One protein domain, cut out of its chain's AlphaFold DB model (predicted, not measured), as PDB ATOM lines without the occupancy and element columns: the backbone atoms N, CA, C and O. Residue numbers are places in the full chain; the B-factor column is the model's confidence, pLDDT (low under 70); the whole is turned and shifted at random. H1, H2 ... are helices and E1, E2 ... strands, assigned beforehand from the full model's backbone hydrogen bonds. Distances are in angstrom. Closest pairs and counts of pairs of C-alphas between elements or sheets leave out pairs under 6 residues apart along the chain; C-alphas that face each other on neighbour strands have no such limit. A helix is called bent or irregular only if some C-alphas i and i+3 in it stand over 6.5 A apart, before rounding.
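Overview. This is residues 5 to 68 of the 142 residues of an uncharacterized protein of Candidatus Micrarchaeota archaeon (UniProt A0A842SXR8). A small head of two separate strand pairs, E1 with E4 and the hairpin E2 and E3, joins one long helix, H1, whose first residues, 43 to 50, run near the pair E1 and E4 and whose far end sticks out as an arm, with residues 59 to 68 standing free. The printed part has 64 residues with four named strands and one named helix, in the order E1, E2, E3, E4, H1. Both sheets have two strands, E1 - E4 and E2 - E3, and are antiparallel; the class is mixed, helices and strands. The whole is loose, with a radius of gyration of the C-alphas of 13.6 A, and flat, spanning 42 by 29 by 11 A.

Arrangement. Look first at E1, residues 5 to 8, and E4, residues 35 to 39, antiparallel neighbours at 143 degrees. Here N 5 and O 38 are 2.8 A apart and N 7 and O 36 are 2.9 A apart, within hydrogen-bond range. Next find H1, residues 43 to 66, after a tight link of 3 residues from E4. The closest C-alphas of E1 and H1 are those of Ile 5 and Tyr 43, 7.5 A apart; those of E4 and H1 are Val 38 and Val 46, 7.7 A apart. In H1 every O i to N i+4 pair is within hydrogen-bond range. Then turn to the hairpin of E2, residues 16 to 19, and E3, residues 24 to 26, also antiparallel at 143 degrees. Its N 18 and O 24 are 3.1 A apart, within hydrogen-bond range. The closest C-alphas of E3 and E4 are those of Phe 25 and Thr 35, 7.7 A apart. H1 is apart from both E2 and E3, and E2 is apart from E1 and E4.

Along the chain. Find C-alpha 5 at (73.063, 132.313, 99.740), where E1 begins; it runs 10.1 A to C-alpha 8. E4 runs 13.4 A from C-alpha 35 to C-alpha 39 at (77.990, 131.091, 103.376). E2, from 16 to 19, measures 9.0 A, and E3, from 24 to 26, 6.9 A. H1 starts at C-alpha 43 and runs 34.9 A to C-alpha 66 at (72.839, 170.217, 103.181); it is not bent.

Size, cuts and confidence. The two C-alphas farthest apart are those of Leu 21 and Lys 67, 43.7 A. Leave out residues 59 to 68 and the body of 54 residues spans 32 by 28 by 11 A. The printed part has no cut and no long link. Mean pLDDT of the printed part is 81.8; look for values under 70 at residue 17, residues 19 to 23 and residues 63 to 68.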
ATOM      1  N   ILE A   5      74.200 131.421  99.968       89.25
ATOM      2  CA  ILE A   5      73.063 132.313  99.740       89.25
ATOM      3  C   ILE A   5      73.537 133.521  98.931       89.25
ATOM      4  O   ILE A   5      74.553 134.139  99.246       89.25
ATOM      5  N   GLU A   6      72.783 133.901  97.899       88.81
ATOM      6  CA  GLU A   6      73.005 135.166  97.197       88.81
ATOM      7  C   GLU A   6      72.318 136.327  97.924       88.81
ATOM      8  O   GLU A   6      71.100 136.342  98.122       88.81
ATOM      9  N   ILE A   7      73.098 137.349  98.272       91.00
ATOM     10  CA  ILE A   7      72.620 138.603  98.859       91.00
ATOM     11  C   ILE A   7      73.028 139.785  97.983       91.00
ATOM     12  O   ILE A   7      73.952 139.698  97.179       91.00
ATOM     13  N   CYS A   8      72.362 140.931  98.108       91.31
ATOM     14  CA  CYS A   8      72.817 142.125  97.404       91.31
ATOM     15  C   CYS A   8      74.010 142.775  98.119       91.31
ATOM     16  O   CYS A   8      73.902 143.228  99.261       91.31
ATOM     17  N   SER A   9      75.100 142.953  97.371       89.88
ATOM     18  CA  SER A   9      76.370 143.555  97.807       89.88
ATOM     19  C   SER A   9      76.274 145.012  98.288       89.88
ATOM     20  O   SER A   9      77.253 145.560  98.781       89.88
ATOM     21  N   GLY A  10      75.124 145.673  98.114       87.56
ATOM     22  CA  GLY A  10      74.919 147.067  98.518       87.56
ATOM     23  C   GLY A  10      73.909 147.283  99.644       87.56
ATOM     24  O   GLY A  10      73.710 148.432 100.022       87.56
ATOM     25  N   CYS A  11      73.207 146.243 100.105       89.06
ATOM     26  CA  CYS A  11      72.130 146.375 101.101       89.06
ATOM     27  C   CYS A  11      71.970 145.160 102.036       89.06
ATOM     28  O   CYS A  11      71.045 145.159 102.848       89.06
ATOM     29  N   GLY A  12      72.758 144.089 101.860       86.38
ATOM     30  CA  GLY A  12      72.675 142.836 102.629       86.38
ATOM     31  C   GLY A  12      71.401 142.004 102.409       86.38
ATOM     32  O   GLY A  12      71.373 140.818 102.712       86.38
ATOM     33  N   LYS A  13      70.329 142.589 101.862       87.81
ATOM     34  CA  LYS A  13      69.056 141.903 101.601       87.81
ATOM     35  C   LYS A  13      69.139 141.005 100.367       87.81
ATOM     36  O   LYS A  13      69.803 141.352  99.388       87.81
ATOM     37  N   MET A  14      68.398 139.896 100.397       84.00
ATOM     38  CA  MET A  14      68.248 138.994  99.251       84.00
ATOM     39  C   MET A  14      67.772 139.772  98.008       84.00
ATOM     40  O   MET A  14      66.807 140.545  98.095       84.00
ATOM     41  N   PRO A  15      68.436 139.602  96.855       78.56
ATOM     42  CA  PRO A  15      68.059 140.259  95.617       78.56
ATOM     43  C   PRO A  15      66.740 139.677  95.098       78.56
ATOM     44  O   PRO A  15      66.532 138.465  95.112       78.56
ATOM     45  N   ARG A  16      65.846 140.527  94.581       73.44
ATOM     46  CA  ARG A  16      64.693 140.034  93.817       73.44
ATOM     47  C   ARG A  16      65.110 139.907  92.345       73.44
ATOM     48  O   ARG A  16      65.619 140.890  91.797       73.44
ATOM     49  N   PRO A  17      64.918 138.745  91.692       69.25
ATOM     50  CA  PRO A  17      65.086 138.649  90.247       69.25
ATOM     51  C   PRO A  17      64.001 139.501  89.583       69.25
ATOM     52  O   PRO A  17      62.815 139.277  89.824       69.25
ATOM     53  N   ILE A  18      64.398 140.488  88.774       70.31
ATOM     54  CA  ILE A  18      63.439 141.274  87.981       70.31
ATOM     55  C   ILE A  18      63.014 140.483  86.748       70.31
ATOM     56  O   ILE A  18      61.838 140.489  86.394       70.31
ATOM     57  N   ASP A  19      63.954 139.773  86.126       62.62
ATOM     58  CA  ASP A  19      63.682 138.953  84.953       62.62
ATOM     59  C   ASP A  19      64.357 137.580  85.088       62.62
ATOM     60  O   ASP A  19      65.587 137.465  85.098       62.62
ATOM     61  N   ARG A  20      63.532 136.527  85.181       58.09
ATOM     62  CA  ARG A  20      63.985 135.127  85.256       58.09
ATOM     63  C   ARG A  20      64.687 134.658  83.976       58.09
ATOM     64  O   ARG A  20      65.363 133.638  84.021       58.09
ATOM     65  N   LEU A  21      64.531 135.368  82.854       58.66
ATOM     66  CA  LEU A  21      65.085 134.993  81.549       58.66
ATOM     67  C   LEU A  21      66.426 135.669  81.236       58.66
ATOM     68  O   LEU A  21      67.157 135.181  80.378       58.66
ATOM     69  N   GLN A  22      66.759 136.777  81.909       63.66
ATOM     70  CA  GLN A  22      67.978 137.553  81.630       63.66
ATOM     71  C   GLN A  22      68.987 137.594  82.788       63.66
ATOM     72  O   GLN A  22      70.079 138.130  82.616       63.66
ATOM     73  N   GLY A  23      68.653 137.051  83.965       64.31
ATOM     74  CA  GLY A  23      69.559 137.045  85.121       64.31
ATOM     75  C   GLY A  23      69.820 138.437  85.713       64.31
ATOM     76  O   GLY A  23      70.802 138.634  86.423       64.31
ATOM     77  N   PHE A  24      68.959 139.421  85.423       71.25
ATOM     78  CA  PHE A  24      69.077 140.762  85.988       71.25
ATOM     79  C   PHE A  24      68.395 140.846  87.357       71.25
ATOM     80  O   PHE A  24      67.171 140.733  87.495       71.25
ATOM     81  N   PHE A  25      69.213 141.111  88.371       77.75
ATOM     82  CA  PHE A  25      68.805 141.342  89.752       77.75
ATOM     83  C   PHE A  25      68.833 142.836  90.090       77.75
ATOM     84  O   PHE A  25      69.666 143.584  89.576       77.75
ATOM     85  N   VAL A  26      67.945 143.275  90.987       82.62
ATOM     86  CA  VAL A  26      67.986 144.615  91.599       82.62
ATOM     87  C   VAL A  26      67.562 144.511  93.068       82.62
ATOM     88  O   VAL A  26      66.481 144.002  93.366       82.62
ATOM     89  N   CYS A  27      68.360 145.036  94.005       85.44
ATOM     90  CA  CYS A  27      67.906 145.222  95.388       85.44
ATOM     91  C   CYS A  27      66.872 146.349  95.446       85.44
ATOM     92  O   CYS A  27      67.209 147.518  95.265       85.44
ATOM     93  N   SER A  28      65.623 146.021  95.780       82.94
ATOM     94  CA  SER A  28      64.532 146.998  95.918       82.94
ATOM     95  C   SER A  28      64.789 148.075  96.988       82.94
ATOM     96  O   SER A  28      64.137 149.110  96.964       82.94
ATOM     97  N   ARG A  29      65.734 147.849  97.919       84.75
ATOM     98  CA  ARG A  29      66.093 148.783  99.007       84.75
ATOM     99  C   ARG A  29      67.153 149.821  98.611       84.75
ATOM    100  O   ARG A  29      67.119 150.927  99.136       84.75
ATOM    101  N   CYS A  30      68.090 149.490  97.716       85.56
ATOM    102  CA  CYS A  30      69.203 150.382  97.341       85.56
ATOM    103  C   CYS A  30      69.403 150.587  95.828       85.56
ATOM    104  O   CYS A  30      70.307 151.317  95.428       85.56
ATOM    105  N   GLY A  31      68.612 149.927  94.977       84.25
ATOM    106  CA  GLY A  31      68.720 149.990  93.515       84.25
ATOM    107  C   GLY A  31      69.948 149.287  92.917       84.25
ATOM    108  O   GLY A  31      70.103 149.277  91.696       84.25
ATOM    109  N   ASN A  32      70.823 148.696  93.739       86.38
ATOM    110  CA  ASN A  32      72.040 148.037  93.265       86.38
ATOM    111  C   ASN A  32      71.718 146.746  92.487       86.38
ATOM    112  O   ASN A  32      70.814 145.996  92.857       86.38
ATOM    113  N   ARG A  33      72.483 146.505  91.418       86.12
ATOM    114  CA  ARG A  33      72.353 145.370  90.487       86.12
ATOM    115  C   ARG A  33      73.339 144.233  90.741       86.12
ATOM    116  O   ARG A  33      73.230 143.196  90.101       86.12
ATOM    117  N   SER A  34      74.311 144.431  91.631       86.44
ATOM    118  CA  SER A  34      75.277 143.392  91.990       86.44
ATOM    119  C   SER A  34      74.827 142.577  93.203       86.44
ATOM    120  O   SER A  34      74.233 143.086  94.162       86.44
ATOM    121  N   THR A  35      75.135 141.287  93.135       89.19
ATOM    122  CA  THR A  35      74.954 140.291  94.188       89.19
ATOM    123  C   THR A  35      76.322 139.808  94.668       89.19
ATOM    124  O   THR A  35      77.344 140.054  94.027       89.19
ATOM    125  N   VAL A  36      76.349 139.180  95.837       90.38
ATOM    126  CA  VAL A  36      77.501 138.472  96.390       90.38
ATOM    127  C   VAL A  36      76.990 137.185  97.024       90.38
ATOM    128  O   VAL A  36      75.937 137.178  97.664       90.38
ATOM    129  N   THR A  37      77.713 136.094  96.806       91.06
ATOM    130  CA  THR A  37      77.429 134.796  97.417       91.06
ATOM    131  C   THR A  37      78.131 134.733  98.768       91.06
ATOM    132  O   THR A  37      79.323 135.024  98.852       91.06
ATOM    133  N   VAL A  38      77.396 134.377  99.818       91.56
ATOM    134  CA  VAL A  38      77.910 134.208 101.186       91.56
ATOM    135  C   VAL A  38      77.558 132.821 101.707       91.56
ATOM    136  O   VAL A  38      76.549 132.248 101.295       91.56
ATOM    137  N   ASN A  39      78.364 132.286 102.621       93.69
ATOM    138  CA  ASN A  39      77.990 131.091 103.376       93.69
ATOM    139  C   ASN A  39      76.805 131.409 104.293       93.69
ATOM    140  O   ASN A  39      76.650 132.547 104.742       93.69
ATOM    141  N   THR A  40      75.989 130.403 104.601       89.06
ATOM    142  CA  THR A  40      74.848 130.568 105.514       89.06
ATOM    143  C   THR A  40      75.305 130.953 106.926       89.06
ATOM    144  O   THR A  40      74.676 131.806 107.544       89.06
ATOM    145  N   ASP A  41      76.444 130.429 107.389       92.56
ATOM    146  CA  ASP A  41      77.026 130.756 108.703       92.56
ATOM    147  C   ASP A  41      77.497 132.222 108.802       92.56
ATOM    148  O   ASP A  41      77.368 132.865 109.842       92.56
ATOM    149  N   ASP A  42      78.001 132.783 107.697       90.62
ATOM    150  CA  ASP A  42      78.476 134.171 107.613       90.62
ATOM    151  C   ASP A  42      77.369 135.173 107.229       90.62
ATOM    152  O   ASP A  42      77.584 136.391 107.290       90.62
ATOM    153  N   TYR A  43      76.186 134.693 106.820       90.00
ATOM    154  CA  TYR A  43      75.118 135.515 106.238       90.00
ATOM    155  C   TYR A  43      74.731 136.694 107.135       90.00
ATOM    156  O   TYR A  43      74.675 137.825 106.650       90.00
ATOM    157  N   GLU A  44      74.491 136.466 108.429       90.88
ATOM    158  CA  GLU A  44      74.050 137.532 109.339       90.88
ATOM    159  C   GLU A  44      75.128 138.605 109.512       90.88
ATOM    160  O   GLU A  44      74.845 139.801 109.392       90.88
ATOM    161  N   ARG A  45      76.382 138.180 109.705       93.62
ATOM    162  CA  ARG A  45      77.538 139.071 109.854       93.62
ATOM    163  C   ARG A  45      77.718 139.955 108.621       93.62
ATOM    164  O   ARG A  45      77.786 141.179 108.751       93.62
ATOM    165  N   VAL A  46      77.753 139.356 107.430       91.81
ATOM    166  CA  VAL A  46      77.947 140.099 106.177       91.81
ATOM    167  C   VAL A  46      76.729 140.975 105.863       91.81
ATOM    168  O   VAL A  46      76.889 142.120 105.438       91.81
ATOM    169  N   ALA A  47      75.505 140.500 106.115       89.81
ATOM    170  CA  ALA A  47      74.297 141.288 105.890       89.81
ATOM    171  C   ALA A  47      74.238 142.538 106.784       89.81
ATOM    172  O   ALA A  47      73.880 143.608 106.285       89.81
ATOM    173  N   MET A  48      74.625 142.436 108.064       91.88
ATOM    174  CA  MET A  48      74.725 143.593 108.965       91.88
ATOM    175  C   MET A  48      75.798 144.586 108.513       91.88
ATOM    176  O   MET A  48      75.523 145.784 108.433       91.88
ATOM    177  N   GLU A  49      76.996 144.109 108.162       93.25
ATOM    178  CA  GLU A  49      78.099 144.969 107.714       93.25
ATOM    179  C   GLU A  49      77.729 145.753 106.439       93.25
ATOM    180  O   GLU A  49      78.007 146.952 106.317       93.25
ATOM    181  N   LEU A  50      77.045 145.098 105.495       92.00
ATOM    182  CA  LEU A  50      76.544 145.736 104.279       92.00
ATOM    183  C   LEU A  50      75.426 146.751 104.559       92.00
ATOM    184  O   LEU A  50      75.390 147.795 103.902       92.00
ATOM    185  N   ASP A  51      74.538 146.493 105.523       90.50
ATOM    186  CA  ASP A  51      73.487 147.450 105.888       90.50
ATOM    187  C   ASP A  51      74.069 148.675 106.614       90.50
ATOM    188  O   ASP A  51      73.717 149.812 106.293       90.50
ATOM    189  N   GLN A  52      75.048 148.486 107.505       91.00
ATOM    190  CA  GLN A  52      75.768 149.589 108.150       91.00
ATOM    191  C   GLN A  52      76.477 150.476 107.113       91.00
ATOM    192  O   GLN A  52      76.283 151.696 107.102       91.00
ATOM    193  N   LYS A  53      77.215 149.873 106.169       89.62
ATOM    194  CA  LYS A  53      77.858 150.588 105.049       89.62
ATOM    195  C   LYS A  53      76.848 151.340 104.173       89.62
ATOM    196  O   LYS A  53      77.134 152.448 103.712       89.62
ATOM    197  N   PHE A  54      75.658 150.776 103.955       88.50
ATOM    198  CA  PHE A  54      74.569 151.448 103.244       88.50
ATOM    199  C   PHE A  54      74.055 152.677 104.012       88.50
ATOM    200  O   PHE A  54      73.952 153.764 103.436       88.50
ATOM    201  N   HIS A  55      73.806 152.542 105.316       87.25
ATOM    202  CA  HIS A  55      73.359 153.638 106.176       87.25
ATOM    203  C   HIS A  55      74.400 154.768 106.289       87.25
ATOM    204  O   HIS A  55      74.042 155.938 106.140       87.25
ATOM    205  N   GLU A  56      75.691 154.454 106.427       87.94
ATOM    206  CA  GLU A  56      76.764 155.457 106.355       87.94
ATOM    207  C   GLU A  56      76.779 156.214 105.024       87.94
ATOM    208  O   GLU A  56      76.937 157.437 104.993       87.94
ATOM    209  N   LYS A  57      76.627 155.496 103.903       86.62
ATOM    210  CA  LYS A  57      76.619 156.098 102.566       86.62
ATOM    211  C   LYS A  57      75.433 157.048 102.391       86.62
ATOM    212  O   LYS A  57      75.604 158.119 101.810       86.62
ATOM    213  N   LEU A  58      74.264 156.702 102.939       85.50
ATOM    214  CA  LEU A  58      73.096 157.587 102.983       85.50
ATOM    215  C   LEU A  58      73.341 158.835 103.843       85.50
ATOM    216  O   LEU A  58      72.980 159.934 103.420       85.50
ATOM    217  N   LEU A  59      73.971 158.701 105.015       84.38
ATOM    218  CA  LEU A  59      74.319 159.839 105.875       84.38
ATOM    219  C   LEU A  59      75.314 160.786 105.184       84.38
ATOM    220  O   LEU A  59      75.086 161.996 105.153       84.38
ATOM    221  N   LYS A  60      76.355 160.242 104.540       82.75
ATOM    222  CA  LYS A  60      77.334 160.998 103.735       82.75
ATOM    223  C   LYS A  60      76.657 161.747 102.569       82.75
ATOM    224  O   LYS A  60      76.982 162.908 102.315       82.75
ATOM    225  N   PHE A  61      75.661 161.137 101.917       77.12
ATOM    226  CA  PHE A  61      74.846 161.789 100.878       77.12
ATOM    227  C   PHE A  61      73.954 162.911 101.431       77.12
ATOM    228  O   PHE A  61      73.883 163.986 100.842       77.12
ATOM    229  N   LYS A  62      73.299 162.707 102.579       74.25
ATOM    230  CA  LYS A  62      72.484 163.749 103.228       74.25
ATOM    231  C   LYS A  62      73.338 164.948 103.658       74.25
ATOM    232  O   LYS A  62      72.982 166.084 103.362       74.25
ATOM    233  N   ALA A  63      74.498 164.706 104.269       69.75
ATOM    234  CA  ALA A  63      75.416 165.762 104.703       69.75
ATOM    235  C   ALA A  63      75.994 166.591 103.535       69.75
ATOM    236  O   ALA A  63      76.253 167.783 103.693       69.75
ATOM    237  N   THR A  64      76.170 165.991 102.352       61.44
ATOM    238  CA  THR A  64      76.618 166.714 101.146       61.44
ATOM    239  C   THR A  64      75.503 167.475 100.428       61.44
ATOM    240  O   THR A  64      75.806 168.474  99.780       61.44
ATOM    241  N   GLN A  65      74.235 167.072 100.576       58.03
ATOM    242  CA  GLN A  65      73.084 167.861 100.111       58.03
ATOM    243  C   GLN A  65      72.934 169.148 100.942       58.03
ATOM    244  O   GLN A  65      72.900 170.233 100.372       58.03
ATOM    245  N   VAL A  66      72.966 169.050 102.279       56.22
ATOM    246  CA  VAL A  66      72.839 170.217 103.181       56.22
ATOM    247  C   VAL A  66      73.938 171.260 102.927       56.22
ATOM    248  O   VAL A  66      73.660 172.453 102.882       56.22
ATOM    249  N   LYS A  67      75.180 170.830 102.653       53.88
ATOM    250  CA  LYS A  67      76.288 171.741 102.294       53.88
ATOM    251  C   LYS A  67      76.142 172.449 100.937       53.88
ATOM    252  O   LYS A  67      76.945 173.331 100.647       53.88
ATOM    253  N   LYS A  68      75.166 172.081 100.099       54.12
ATOM    254  CA  LYS A  68      74.860 172.777  98.835       54.12
ATOM    255  C   LYS A  68      73.685 173.751  98.932       54.12
ATOM    256  O   LYS A  68      73.450 174.471  97.966       54.12
TER     257      LYS A  68